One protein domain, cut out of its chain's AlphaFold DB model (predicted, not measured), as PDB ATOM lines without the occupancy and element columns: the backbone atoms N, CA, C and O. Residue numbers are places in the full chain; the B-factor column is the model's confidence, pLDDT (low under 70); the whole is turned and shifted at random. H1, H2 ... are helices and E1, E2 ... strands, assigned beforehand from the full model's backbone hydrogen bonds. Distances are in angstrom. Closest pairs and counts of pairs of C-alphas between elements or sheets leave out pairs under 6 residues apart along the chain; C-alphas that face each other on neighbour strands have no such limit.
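This is residues 2 to 94 of the 107 residues of an uncharacterized protein of Pseudomonas sp. FSL R10-0765 (UniProt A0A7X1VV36). Residues 2 to 17, mostly H1, stick out as a long arm from a small compact body, in which H2 packs on a four-stranded sheet. The 93 printed residues run H1 H2 E1 E2 E3 E4, mixed in class, with the antiparallel sheet ordered E1 E2 E3 E4. The whole is loose, radius of gyration of the C-alphas 17.4 A, spanning 65 by 20 by 17 A.

H1, residues 3 to 25, is on the sheet through residues 20 to 25; its closest C-alphas to the first strand, Ser 24 and Gln 57, are 5.1 A apart. H2, residues 31 to 42, is on it too, the C-alphas of Ser 38 and Cys 75 being 7.1 A apart. E1, residues 49 to 57, E2, 60 to 67, E3, 72 to 78, and E4, 92 to 94, form a meander, each strand the antiparallel neighbour of the one before. N 55 and O 62, N 63 and O 75, and N 74 and O 94 are each 2.9 A apart, within hydrogen-bond range. Every O i to N i+4 pair is within range in H2, 15 of 19 in H1.

H1 begins at C-alpha 3 (56.078, -45.712, -74.380), measures 33.0 A and has a kink of 32 degrees near residue 19. E1, 22.1 A, bends by 67 degrees at residue 52. E4 ends at C-alpha 94 (22.321, -28.631, -109.606).

The printed part has no cut. The link E3 to E4 is long. Residues 15 to 20 have pLDDT under 70.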
ATOM      1  N   SER A   2      59.722 -46.523 -77.583       85.19
ATOM      2  CA  SER A   2      59.474 -46.006 -76.221       85.19
ATOM      3  C   SER A   2      57.974 -45.761 -75.992       85.19
ATOM      4  O   SER A   2      57.297 -45.323 -76.924       85.19
ATOM      5  N   LEU A   3      57.470 -45.995 -74.770       87.00
ATOM      6  CA  LEU A   3      56.078 -45.712 -74.380       87.00
ATOM      7  C   LEU A   3      55.659 -44.268 -74.699       87.00
ATOM      8  O   LEU A   3      54.528 -44.040 -75.115       87.00
ATOM      9  N   LEU A   4      56.582 -43.307 -74.583       88.19
ATOM     10  CA  LEU A   4      56.329 -41.907 -74.931       88.19
ATOM     11  C   LEU A   4      55.983 -41.744 -76.419       88.19
ATOM     12  O   LEU A   4      55.065 -41.012 -76.773       88.19
ATOM     13  N   LYS A   5      56.686 -42.469 -77.300       86.62
ATOM     14  CA  LYS A   5      56.434 -42.430 -78.750       86.62
ATOM     15  C   LYS A   5      55.083 -43.056 -79.097       86.62
ATOM     16  O   LYS A   5      54.403 -42.554 -79.985       86.62
ATOM     17  N   LEU A   6      54.687 -44.112 -78.380       87.88
ATOM     18  CA  LEU A   6      53.375 -44.742 -78.540       87.88
ATOM     19  C   LEU A   6      52.244 -43.791 -78.109       87.88
ATOM     20  O   LEU A   6      51.274 -43.636 -78.842       87.88
ATOM     21  N   TYR A   7      52.402 -43.101 -76.973       90.25
ATOM     22  CA  TYR A   7      51.432 -42.112 -76.489       90.25
ATOM     23  C   TYR A   7      51.260 -40.937 -77.453       90.25
ATOM     24  O   TYR A   7      50.133 -40.600 -77.814       90.25
ATOM     25  N   VAL A   8      52.365 -40.353 -77.927       89.00
ATOM     26  CA  VAL A   8      52.320 -39.248 -78.897       89.00
ATOM     27  C   VAL A   8      51.618 -39.689 -80.182       89.00
ATOM     28  O   VAL A   8      50.715 -38.999 -80.645       89.00
ATOM     29  N   MET A   9      51.949 -40.869 -80.713       86.94
ATOM     30  CA  MET A   9      51.318 -41.398 -81.926       86.94
ATOM     31  C   MET A   9      49.812 -41.656 -81.754       86.94
ATOM     32  O   MET A   9      49.035 -41.401 -82.670       86.94
ATOM     33  N   LEU A  10      49.383 -42.132 -80.584       84.25
ATOM     34  CA  LEU A  10      47.970 -42.399 -80.315       84.25
ATOM     35  C   LEU A  10      47.163 -41.100 -80.171       84.25
ATOM     36  O   LEU A  10      46.065 -40.987 -80.714       84.25
ATOM     37  N   THR A  11      47.725 -40.095 -79.492       82.31
ATOM     38  CA  THR A  11      47.083 -38.778 -79.346       82.31
ATOM     39  C   THR A  11      46.951 -38.033 -80.673       82.31
ATOM     40  O   THR A  11      45.894 -37.467 -80.945       82.31
ATOM     41  N   THR A  12      47.962 -38.075 -81.547       78.88
ATOM     42  CA  THR A  12      47.872 -37.435 -82.869       78.88
ATOM     43  C   THR A  12      46.837 -38.117 -83.759       78.88
ATOM     44  O   THR A  12      46.068 -37.429 -84.431       78.88
ATOM     45  N   LEU A  13      46.738 -39.451 -83.712       74.88
ATOM     46  CA  LEU A  13      45.736 -40.205 -84.470       74.88
ATOM     47  C   LEU A  13      44.298 -39.904 -84.009       74.88
ATOM     48  O   LEU A  13      43.397 -39.794 -84.839       74.88
ATOM     49  N   ALA A  14      44.090 -39.710 -82.701       70.81
ATOM     50  CA  ALA A  14      42.795 -39.324 -82.137       70.81
ATOM     51  C   ALA A  14      42.374 -37.890 -82.513       70.81
ATOM     52  O   ALA A  14      41.190 -37.622 -82.710       70.81
ATOM     53  N   LEU A  15      43.328 -36.965 -82.658       69.69
ATOM     54  CA  LEU A  15      43.048 -35.583 -83.070       69.69
ATOM     55  C   LEU A  15      42.660 -35.480 -84.558       69.69
ATOM     56  O   LEU A  15      41.799 -34.677 -84.914       69.69
ATOM     57  N   LEU A  16      43.235 -36.322 -85.424       65.31
ATOM     58  CA  LEU A  16      42.968 -36.324 -86.872       65.31
ATOM     59  C   LEU A  16      41.542 -36.778 -87.232       65.31
ATOM     60  O   LEU A  16      40.935 -36.227 -88.153       65.31
ATOM     61  N   SER A  17      40.975 -37.749 -86.508       62.47
ATOM     62  CA  SER A  17      39.581 -38.179 -86.708       62.47
ATOM     63  C   SER A  17      38.568 -37.162 -86.166       62.47
ATOM     64  O   SER A  17      37.451 -37.058 -86.681       62.47
ATOM     65  N   GLY A  18      38.976 -36.354 -85.181       63.38
ATOM     66  CA  GLY A  18      38.166 -35.292 -84.592       63.38
ATOM     67  C   GLY A  18      37.883 -34.125 -85.538       63.38
ATOM     68  O   GLY A  18      36.788 -33.575 -85.493       63.38
ATOM     69  N   CYS A  19      38.798 -33.769 -86.445       67.81
ATOM     70  CA  CYS A  19      38.647 -32.578 -87.295       67.81
ATOM     71  C   CYS A  19      37.388 -32.602 -88.181       67.81
ATOM     72  O   CYS A  19      36.700 -31.589 -88.303       67.81
ATOM     73  N   ASN A  20      37.030 -33.756 -88.757       69.38
ATOM     74  CA  ASN A  20      35.819 -33.880 -89.580       69.38
ATOM     75  C   ASN A  20      34.530 -33.778 -88.751       69.38
ATOM     76  O   ASN A  20      33.552 -33.168 -89.190       69.38
ATOM     77  N   ALA A  21      34.529 -34.362 -87.552       75.94
ATOM     78  CA  ALA A  21      33.405 -34.264 -86.628       75.94
ATOM     79  C   ALA A  21      33.252 -32.831 -86.096       75.94
ATOM     80  O   ALA A  21      32.142 -32.304 -86.060       75.94
ATOM     81  N   LEU A  22      34.368 -32.177 -85.761       77.06
ATOM     82  CA  LEU A  22      34.405 -30.782 -85.331       77.06
ATOM     83  C   LEU A  22      33.875 -29.858 -86.427       77.06
ATOM     84  O   LEU A  22      32.960 -29.089 -86.157       77.06
ATOM     85  N   ALA A  23      34.357 -29.971 -87.667       77.31
ATOM     86  CA  ALA A  23      33.860 -29.170 -88.791       77.31
ATOM     87  C   ALA A  23      32.342 -29.328 -88.996       77.31
ATOM     88  O   ALA A  23      31.630 -28.342 -89.179       77.31
ATOM     89  N   SER A  24      31.836 -30.561 -88.884       81.00
ATOM     90  CA  SER A  24      30.409 -30.862 -89.022       81.00
ATOM     91  C   SER A  24      29.566 -30.256 -87.892       81.00
ATOM     92  O   SER A  24      28.496 -29.706 -88.150       81.00
ATOM     93  N   LYS A  25      30.048 -30.319 -86.644       86.75
ATOM     94  CA  LYS A  25      29.342 -29.812 -85.453       86.75
ATOM     95  C   LYS A  25      29.481 -28.308 -85.231       86.75
ATOM     96  O   LYS A  25      28.714 -27.749 -84.459       86.75
ATOM     97  N   THR A  26      30.441 -27.668 -85.888       87.62
ATOM     98  CA  THR A  26      30.734 -26.233 -85.747       87.62
ATOM     99  C   THR A  26      30.330 -25.435 -86.978       87.62
ATOM    100  O   THR A  26      30.856 -24.351 -87.207       87.62
ATOM    101  N   ASN A  27      29.425 -25.961 -87.804       90.88
ATOM    102  CA  ASN A  27      28.877 -25.191 -88.907       90.88
ATOM    103  C   ASN A  27      27.999 -24.050 -88.375       90.88
ATOM    104  O   ASN A  27      27.109 -24.266 -87.558       90.88
ATOM    105  N   MET A  28      28.290 -22.844 -88.843       93.38
ATOM    106  CA  MET A  28      27.730 -21.577 -88.382       93.38
ATOM    107  C   MET A  28      26.769 -20.960 -89.402       93.38
ATOM    108  O   MET A  28      26.194 -19.918 -89.116       93.38
ATOM    109  N   LEU A  29      26.594 -21.575 -90.579       94.56
ATOM    110  CA  LEU A  29      25.677 -21.052 -91.591       94.56
ATOM    111  C   LEU A  29      24.249 -21.071 -91.033       94.56
ATOM    112  O   LEU A  29      23.750 -22.112 -90.603       94.56
ATOM    113  N   SER A  30      23.562 -19.943 -91.055       95.25
ATOM    114  CA  SER A  30      22.119 -19.910 -90.834       95.25
ATOM    115  C   SER A  30      21.381 -20.384 -92.090       95.25
ATOM    116  O   SER A  30      21.957 -20.496 -93.176       95.25
ATOM    117  N   ASP A  31      20.087 -20.668 -91.968       96.06
ATOM    118  CA  ASP A  31      19.271 -20.958 -93.151       96.06
ATOM    119  C   ASP A  31      19.134 -19.724 -94.058       96.06
ATOM    120  O   ASP A  31      18.986 -19.868 -95.273       96.06
ATOM    121  N   ASP A  32      19.246 -18.517 -93.501       97.06
ATOM    122  CA  ASP A  32      19.287 -17.278 -94.275       97.06
ATOM    123  C   ASP A  32      20.590 -17.147 -95.068       97.06
ATOM    124  O   ASP A  32      20.535 -16.809 -96.251       97.06
ATOM    125  N   ASP A  33      21.739 -17.525 -94.495       96.25
ATOM    126  CA  ASP A  33      23.011 -17.592 -95.230       96.25
ATOM    127  C   ASP A  33      22.926 -18.601 -96.376       96.25
ATOM    128  O   ASP A  33      23.304 -18.307 -97.511       96.25
ATOM    129  N   VAL A  34      22.374 -19.786 -96.096       97.56
ATOM    130  CA  VAL A  34      22.180 -20.850 -97.087       97.56
ATOM    131  C   VAL A  34      21.304 -20.370 -98.243       97.56
ATOM    132  O   VAL A  34      21.678 -20.552 -99.405       97.56
ATOM    133  N   LYS A  35      20.153 -19.751 -97.949       98.00
ATOM    134  CA  LYS A  35      19.255 -19.203 -98.975       98.00
ATOM    135  C   LYS A  35      19.926 -18.069 -99.742       98.00
ATOM    136  O   LYS A  35      19.877 -18.085-100.964       98.00
ATOM    137  N   SER A  36      20.581 -17.133 -99.057       97.31
ATOM    138  CA  SER A  36      21.243 -15.974 -99.668       97.31
ATOM    139  C   SER A  36      22.340 -16.384-100.654       97.31
ATOM    140  O   SER A  36      22.324 -15.984-101.818       97.31
ATOM    141  N   GLN A  37      23.245 -17.270-100.232       96.19
ATOM    142  CA  GLN A  37      24.332 -17.756-101.083       96.19
ATOM    143  C   GLN A  37      23.801 -18.583-102.263       96.19
ATOM    144  O   GLN A  37      24.249 -18.420-103.398       96.19
ATOM    145  N   SER A  38      22.828 -19.468-102.011       97.38
ATOM    146  CA  SER A  38      22.285 -20.356-103.051       97.38
ATOM    147  C   SER A  38      21.414 -19.613-104.060       97.38
ATOM    148  O   SER A  38      21.418 -19.957-105.238       97.38
ATOM    149  N   ALA A  39      20.701 -18.574-103.620       97.12
ATOM    150  CA  ALA A  39      19.939 -17.664-104.468       97.12
ATOM    151  C   ALA A  39      20.819 -17.035-105.552       97.12
ATOM    152  O   ALA A  39      20.458 -17.084-106.726       97.12
ATOM    153  N   GLY A  40      22.006 -16.545-105.173       94.31
ATOM    154  CA  GLY A  40      22.979 -15.997-106.117       94.31
ATOM    155  C   GLY A  40      23.430 -17.009-107.175       94.31
ATOM    156  O   GLY A  40      23.479 -16.678-108.356       94.31
ATOM    157  N   ALA A  41      23.698 -18.257-106.778       94.31
ATOM    158  CA  ALA A  41      24.117 -19.310-107.710       94.31
ATOM    159  C   ALA A  41      22.985 -19.825-108.618       94.31
ATOM    160  O   ALA A  41      23.241 -20.277-109.732       94.31
ATOM    161  N   LEU A  42      21.737 -19.793-108.142       96.38
ATOM    162  CA  LEU A  42      20.573 -20.322-108.859       96.38
ATOM    163  C   LEU A  42      19.802 -19.258-109.657       96.38
ATOM    164  O   LEU A  42      18.949 -19.626-110.463       96.38
ATOM    165  N   GLY A  43      20.069 -17.970-109.429       96.38
ATOM    166  CA  GLY A  43      19.347 -16.863-110.061       96.38
ATOM    167  C   GLY A  43      17.934 -16.638-109.507       96.38
ATOM    168  O   GLY A  43      17.047 -16.251-110.262       96.38
ATOM    169  N   TYR A  44      17.711 -16.889-108.212       97.94
ATOM    170  CA  TYR A  44      16.436 -16.628-107.519       97.94
ATOM    171  C   TYR A  44      16.608 -15.539-106.462       97.94
ATOM    172  O   TYR A  44      17.731 -15.236-106.064       97.94
ATOM    173  N   ALA A  45      15.509 -14.981-105.949       98.19
ATOM    174  CA  ALA A  45      15.574 -14.231-104.702       98.19
ATOM    175  C   ALA A  45      15.698 -15.202-103.509       98.19
ATOM    176  O   ALA A  45      15.118 -16.289-103.541       98.19
ATOM    177  N   PRO A  46      16.374 -14.829-102.405       98.00
ATOM    178  CA  PRO A  46      16.436 -15.674-101.209       98.00
ATOM    179  C   PRO A  46      15.053 -16.012-100.633       98.00
ATOM    180  O   PRO A  46      14.855 -17.106-100.112       98.00
ATOM    181  N   ALA A  47      14.092 -15.090-100.760       98.25
ATOM    182  CA  ALA A  47      12.706 -15.282-100.333       98.25
ATOM    183  C   ALA A  47      11.940 -16.314-101.181       98.25
ATOM    184  O   ALA A  47      10.929 -16.842-100.723       98.25
ATOM    185  N   ASP A  48      12.430 -16.633-102.383       98.50
ATOM    186  CA  ASP A  48      11.844 -17.675-103.226       98.50
ATOM    187  C   ASP A  48      12.320 -19.078-102.860       98.50
ATOM    188  O   ASP A  48      11.831 -20.049-103.432       98.50
ATOM    189  N   LEU A  49      13.275 -19.199-101.934       98.50
ATOM    190  CA  LEU A  49      13.904 -20.458-101.566       98.50
ATOM    191  C   LEU A  49      13.454 -20.929-100.187       98.50
ATOM    192  O   LEU A  49      13.532 -20.213 -99.192       98.50
ATOM    193  N   THR A  50      13.071 -22.199-100.114       98.56
ATOM    194  CA  THR A  50      12.815 -22.917 -98.865       98.56
ATOM    195  C   THR A  50      13.846 -24.026 -98.688       98.56
ATOM    196  O   THR A  50      14.055 -24.836 -99.594       98.56
ATOM    197  N   VAL A  51      14.470 -24.097 -97.511       98.31
ATOM    198  CA  VAL A  51      15.328 -25.225 -97.120       98.31
ATOM    199  C   VAL A  51      14.436 -26.411 -96.760       98.31
ATOM    200  O   VAL A  51      13.687 -26.363 -95.792       98.31
ATOM    201  N   ILE A  52      14.497 -27.479 -97.555       98.19
ATOM    202  CA  ILE A  52      13.722 -28.710 -97.325       98.19
ATOM    203  C   ILE A  52      14.507 -29.699 -96.473       98.19
ATOM    204  O   ILE A  52      13.954 -30.399 -95.631       98.19
ATOM    205  N   ASN A  53      15.807 -29.802 -96.731       97.25
ATOM    206  CA  ASN A  53      16.703 -30.668 -95.983       97.25
ATOM    207  C   ASN A  53      18.090 -30.032 -95.949       97.25
ATOM    208  O   ASN A  53      18.522 -29.418 -96.926       97.25
ATOM    209  N   ARG A  54      18.791 -30.216 -94.836       96.00
ATOM    210  CA  ARG A  54      20.155 -29.761 -94.638       96.00
ATOM    211  C   ARG A  54      20.929 -30.795 -93.833       96.00
ATOM    212  O   ARG A  54      20.455 -31.286 -92.811       96.00
ATOM    213  N   ARG A  55      22.153 -31.086 -94.266       94.69
ATOM    214  CA  ARG A  55      23.112 -31.903 -93.516       94.69
ATOM    215  C   ARG A  55      24.517 -31.344 -93.668       94.69
ATOM    216  O   ARG A  55      24.895 -30.911 -94.753       94.69
ATOM    217  N   THR A  56      25.318 -31.438 -92.618       93.25
ATOM    218  CA  THR A  56      26.730 -31.047 -92.665       93.25
ATOM    219  C   THR A  56      27.607 -32.271 -92.445       93.25
ATOM    220  O   THR A  56      27.417 -33.012 -91.483       93.25
ATOM    221  N   GLN A  57      28.582 -32.487 -93.322       90.56
ATOM    222  CA  GLN A  57      29.549 -33.579 -93.227       90.56
ATOM    223  C   GLN A  57      30.947 -33.037 -93.533       90.56
ATOM    224  O   GLN A  57      31.197 -32.534 -94.629       90.56
ATOM    225  N   GLY A  58      31.852 -33.131 -92.556       89.19
ATOM    226  CA  GLY A  58      33.143 -32.449 -92.630       89.19
ATOM    227  C   GLY A  58      32.941 -30.942 -92.798       89.19
ATOM    228  O   GLY A  58      32.151 -30.335 -92.079       89.19
ATOM    229  N   THR A  59      33.619 -30.352 -93.779       90.62
ATOM    230  CA  THR A  59      33.515 -28.924 -94.119       90.62
ATOM    231  C   THR A  59      32.390 -28.601 -95.103       90.62
ATOM    232  O   THR A  59      32.206 -27.438 -95.447       90.62
ATOM    233  N   ASN A  60      31.630 -29.595 -95.569       93.62
ATOM    234  CA  ASN A  60      30.568 -29.399 -96.551       93.62
ATOM    235  C   ASN A  60      29.191 -29.357 -95.887       93.62
ATOM    236  O   ASN A  60      28.839 -30.236 -95.100       93.62
ATOM    237  N   THR A  61      28.378 -28.383 -96.287       95.25
ATOM    238  CA  THR A  61      26.942 -28.325 -96.014       95.25
ATOM    239  C   THR A  61      26.189 -28.674 -97.288       95.25
ATOM    240  O   THR A  61      26.295 -27.980 -98.296       95.25
ATOM    241  N   TYR A  62      25.441 -29.771 -97.244       96.06
ATOM    242  CA  TYR A  62      24.596 -30.253 -98.330       96.06
ATOM    243  C   TYR A  62      23.163 -29.823 -98.049       96.06
ATOM    244  O   TYR A  62      22.632 -30.105 -96.970       96.06
ATOM    245  N   VAL A  63      22.535 -29.170 -99.020       97.75
ATOM    246  CA  VAL A  63      21.208 -28.576 -98.859       97.75
ATOM    247  C   VAL A  63      20.318 -28.983-100.020       97.75
ATOM    248  O   VAL A  63      20.728 -28.906-101.177       97.75
ATOM    249  N   LEU A  64      19.092 -29.396 -99.709       98.31
ATOM    250  CA  LEU A  64      17.999 -29.494-100.664       98.31
ATOM    251  C   LEU A  64      17.129 -28.244-100.532       98.31
ATOM    252  O   LEU A  64      16.537 -28.006 -99.478       98.31
ATOM    253  N   LEU A  65      17.030 -27.485-101.616       98.50
ATOM    254  CA  LEU A  65      16.205 -26.289-101.718       98.50
ATOM    255  C   LEU A  65      14.989 -26.565-102.598       98.50
ATOM    256  O   LEU A  65      15.087 -27.305-103.580       98.50
ATOM    257  N   LYS A  66      13.860 -25.941-102.264       98.56
ATOM    258  CA  LYS A  66      12.672 -25.859-103.117       98.56
ATOM    259  C   LYS A  66      12.367 -24.396-103.405       98.56
ATOM    260  O   LYS A  66      12.369 -23.586-102.483       98.56
ATOM    261  N   THR A  67      12.104 -24.080-104.663       98.44
ATOM    262  CA  THR A  67      11.674 -22.750-105.096       98.44
ATOM    263  C   THR A  67      10.148 -22.603-105.040       98.44
ATOM    264  O   THR A  67       9.414 -23.599-105.065       98.44
ATOM    265  N   ASN A  68       9.652 -21.363-105.041       97.81
ATOM    266  CA  ASN A  68       8.216 -21.057-105.145       97.81
ATOM    267  C   ASN A  68       7.564 -21.612-106.428       97.81
ATOM    268  O   ASN A  68       6.407 -22.032-106.402       97.81
ATOM    269  N   ASP A  69       8.314 -21.714-107.532       97.56
ATOM    270  CA  ASP A  69       7.877 -22.360-108.780       97.56
ATOM    271  C   ASP A  69       8.030 -23.899-108.768       97.56
ATOM    272  O   ASP A  69       7.960 -24.559-109.803       97.56
ATOM    273  N   ASN A  70       8.191 -24.489-107.578       97.50
ATOM    274  CA  ASN A  70       8.256 -25.926-107.303       97.50
ATOM    275  C   ASN A  70       9.469 -26.682-107.874       97.50
ATOM    276  O   ASN A  70       9.510 -27.914-107.777       97.50
ATOM    277  N   LYS A  71      10.492 -25.994-108.388       98.38
ATOM    278  CA  LYS A  71      11.772 -26.627-108.736       98.38
ATOM    279  C   LYS A  71      12.542 -27.003-107.469       98.38
ATOM    280  O   LYS A  71      12.365 -26.419-106.401       98.38
ATOM    281  N   GLN A  72      13.394 -28.021-107.578       98.50
ATOM    282  CA  GLN A  72      14.236 -28.484-106.476       98.50
ATOM    283  C   GLN A  72      15.694 -28.549-106.904       98.50
ATOM    284  O   GLN A  72      16.001 -29.040-107.992       98.50
ATOM    285  N   PHE A  73      16.582 -28.114-106.015       98.44
ATOM    286  CA  PHE A  73      18.019 -28.047-106.260       98.44
ATOM    287  C   PHE A  73      18.788 -28.657-105.093       98.44
ATOM    288  O   PHE A  73      18.458 -28.416-103.933       98.44
ATOM    289  N   ASN A  74      19.822 -29.432-105.408       97.94
ATOM    290  CA  ASN A  74      20.832 -29.825-104.437       97.94
ATOM    291  C   ASN A  74      21.991 -28.837-104.536       97.94
ATOM    292  O   ASN A  74      22.521 -28.636-105.628       97.94
ATOM    293  N   CYS A  75      22.399 -28.269-103.407       97.00
ATOM    294  CA  CYS A  75      23.545 -27.375-103.312       97.00
ATOM    295  C   CYS A  75      24.567 -27.914-102.308       97.00
ATOM    296  O   CYS A  75      24.206 -28.524-101.299       97.00
ATOM    297  N   ILE A  76      25.846 -27.672-102.590       96.25
ATOM    298  CA  ILE A  76      26.961 -27.920-101.676       96.25
ATOM    299  C   ILE A  76      27.625 -26.581-101.383       96.25
ATOM    300  O   ILE A  76      28.102 -25.917-102.302       96.25
ATOM    301  N   ILE A  77      27.678 -26.215-100.105       95.44
ATOM    302  CA  ILE A  77      28.436 -25.068 -99.600       95.44
ATOM    303  C   ILE A  77      29.641 -25.614 -98.838       95.44
ATOM    304  O   ILE A  77      29.477 -26.378 -97.885       95.44
ATOM    305  N   ASN A  78      30.848 -25.237 -99.252       93.38
ATOM    306  CA  ASN A  78      32.080 -25.622 -98.570       93.38
ATOM    307  C   ASN A  78      32.533 -24.500 -97.625       93.38
ATOM    308  O   ASN A  78      32.630 -23.347 -98.038       93.38
ATOM    309  N   GLY A  79      32.806 -24.846 -96.368       92.44
ATOM    310  CA  GLY A  79      33.212 -23.920 -95.314       92.44
ATOM    311  C   GLY A  79      32.088 -23.612 -94.327       92.44
ATOM    312  O   GLY A  79      31.329 -24.501 -93.925       92.44
ATOM    313  N   GLY A  80      32.028 -22.363 -93.874       92.00
ATOM    314  CA  GLY A  80      31.039 -21.878 -92.918       92.00
ATOM    315  C   GLY A  80      31.165 -22.506 -91.533       92.00
ATOM    316  O   GLY A  80      30.186 -22.553 -90.802       92.00
ATOM    317  N   ASN A  81      32.325 -23.060 -91.183       91.56
ATOM    318  CA  ASN A  81      32.583 -23.696 -89.891       91.56
ATOM    319  C   ASN A  81      33.802 -23.065 -89.202       91.56
ATOM    320  O   ASN A  81      34.471 -22.203 -89.777       91.56
ATOM    321  N   ILE A  82      34.107 -23.489 -87.972       90.31
ATOM    322  CA  ILE A  82      35.201 -22.887 -87.194       90.31
ATOM    323  C   ILE A  82      36.581 -23.070 -87.845       90.31
ATOM    324  O   ILE A  82      37.423 -22.187 -87.721       90.31
ATOM    325  N   LEU A  83      36.810 -24.166 -88.584       86.19
ATOM    326  CA  LEU A  83      38.096 -24.419 -89.252       86.19
ATOM    327  C   LEU A  83      38.340 -23.451 -90.413       86.19
ATOM    328  O   LEU A  83      39.482 -23.189 -90.773       86.19
ATOM    329  N   THR A  84      37.263 -22.921 -90.989       85.88
ATOM    330  CA  THR A  84      37.293 -21.873 -92.012       85.88
ATOM    331  C   THR A  84      37.051 -20.482 -91.423       85.88
ATOM    332  O   THR A  84      36.797 -19.551 -92.179       85.88
ATOM    333  N   PHE A  85      37.066 -20.326 -90.092       89.50
ATOM    334  CA  PHE A  85      36.717 -19.076 -89.400       89.50
ATOM    335  C   PHE A  85      35.383 -18.472 -89.880       89.50
ATOM    336  O   PHE A  85      35.249 -17.262 -90.031       89.50
ATOM    337  N   GLY A  86      34.402 -19.327 -90.183       89.56
ATOM    338  CA  GLY A  86      33.095 -18.919 -90.707       89.56
ATOM    339  C   GLY A  86      33.055 -18.569 -92.202       89.56
ATOM    340  O   GLY A  86      31.963 -18.438 -92.745       89.56
ATOM    341  N   MET A  87      34.189 -18.486 -92.904       92.00
ATOM    342  CA  MET A  87      34.212 -18.218 -94.350       92.00
ATOM    343  C   MET A  87      33.659 -19.400 -95.153       92.00
ATOM    344  O   MET A  87      33.925 -20.556 -94.815       92.00
ATOM    345  N   SER A  88      32.932 -19.127 -96.238       93.12
ATOM    346  CA  SER A  88      32.429 -20.144 -97.167       93.12
ATOM    347  C   SER A  88      32.710 -19.784 -98.622       93.12
ATOM    348  O   SER A  88      32.784 -18.614 -98.995       93.12
ATOM    349  N   ASN A  89      32.847 -20.816 -99.448       91.69
ATOM    350  CA  ASN A  89      32.918 -20.674-100.896       91.69
ATOM    351  C   ASN A  89      31.510 -20.516-101.493       91.69
ATOM    352  O   ASN A  89      30.542 -20.998-100.892       91.69
ATOM    353  N   PRO A  90      31.386 -19.917-102.694       91.69
ATOM    354  CA  PRO A  90      30.131 -19.915-103.432       91.69
ATOM    355  C   PRO A  90      29.556 -21.335-103.584       91.69
ATOM    356  O   PRO A  90      30.318 -22.284-103.810       91.69
ATOM    357  N   PRO A  91      28.229 -21.511-103.468       94.56
ATOM    358  CA  PRO A  91      27.616 -22.823-103.572       94.56
ATOM    359  C   PRO A  91      27.699 -23.381-104.990       94.56
ATOM    360  O   PRO A  91      27.425 -22.687-105.967       94.56
ATOM    361  N   ALA A  92      27.970 -24.680-105.086       95.44
ATOM    362  CA  ALA A  92      27.763 -25.433-106.314       95.44
ATOM    363  C   ALA A  92      26.388 -26.106-106.257       95.44
ATOM    364  O   ALA A  92      26.140 -26.933-105.375       95.44
ATOM    365  N   CYS A  93      25.503 -25.760-107.190       96.12
ATOM    366  CA  CYS A  93      24.131 -26.254-107.223       96.12
ATOM    367  C   CYS A  93      23.817 -27.001-108.522       96.12
ATOM    368  O   CYS A  93      24.354 -26.691-109.584       96.12
ATOM    369  N   ALA A  94      22.906 -27.967-108.445       96.81
ATOM    370  CA  ALA A  94      22.321 -28.631-109.606       96.81
ATOM    371  C   ALA A  94      20.849 -28.976-109.342       96.81
ATOM    372  O   ALA A  94      20.460 -29.148-108.179       96.81
TER     373      ALA A  94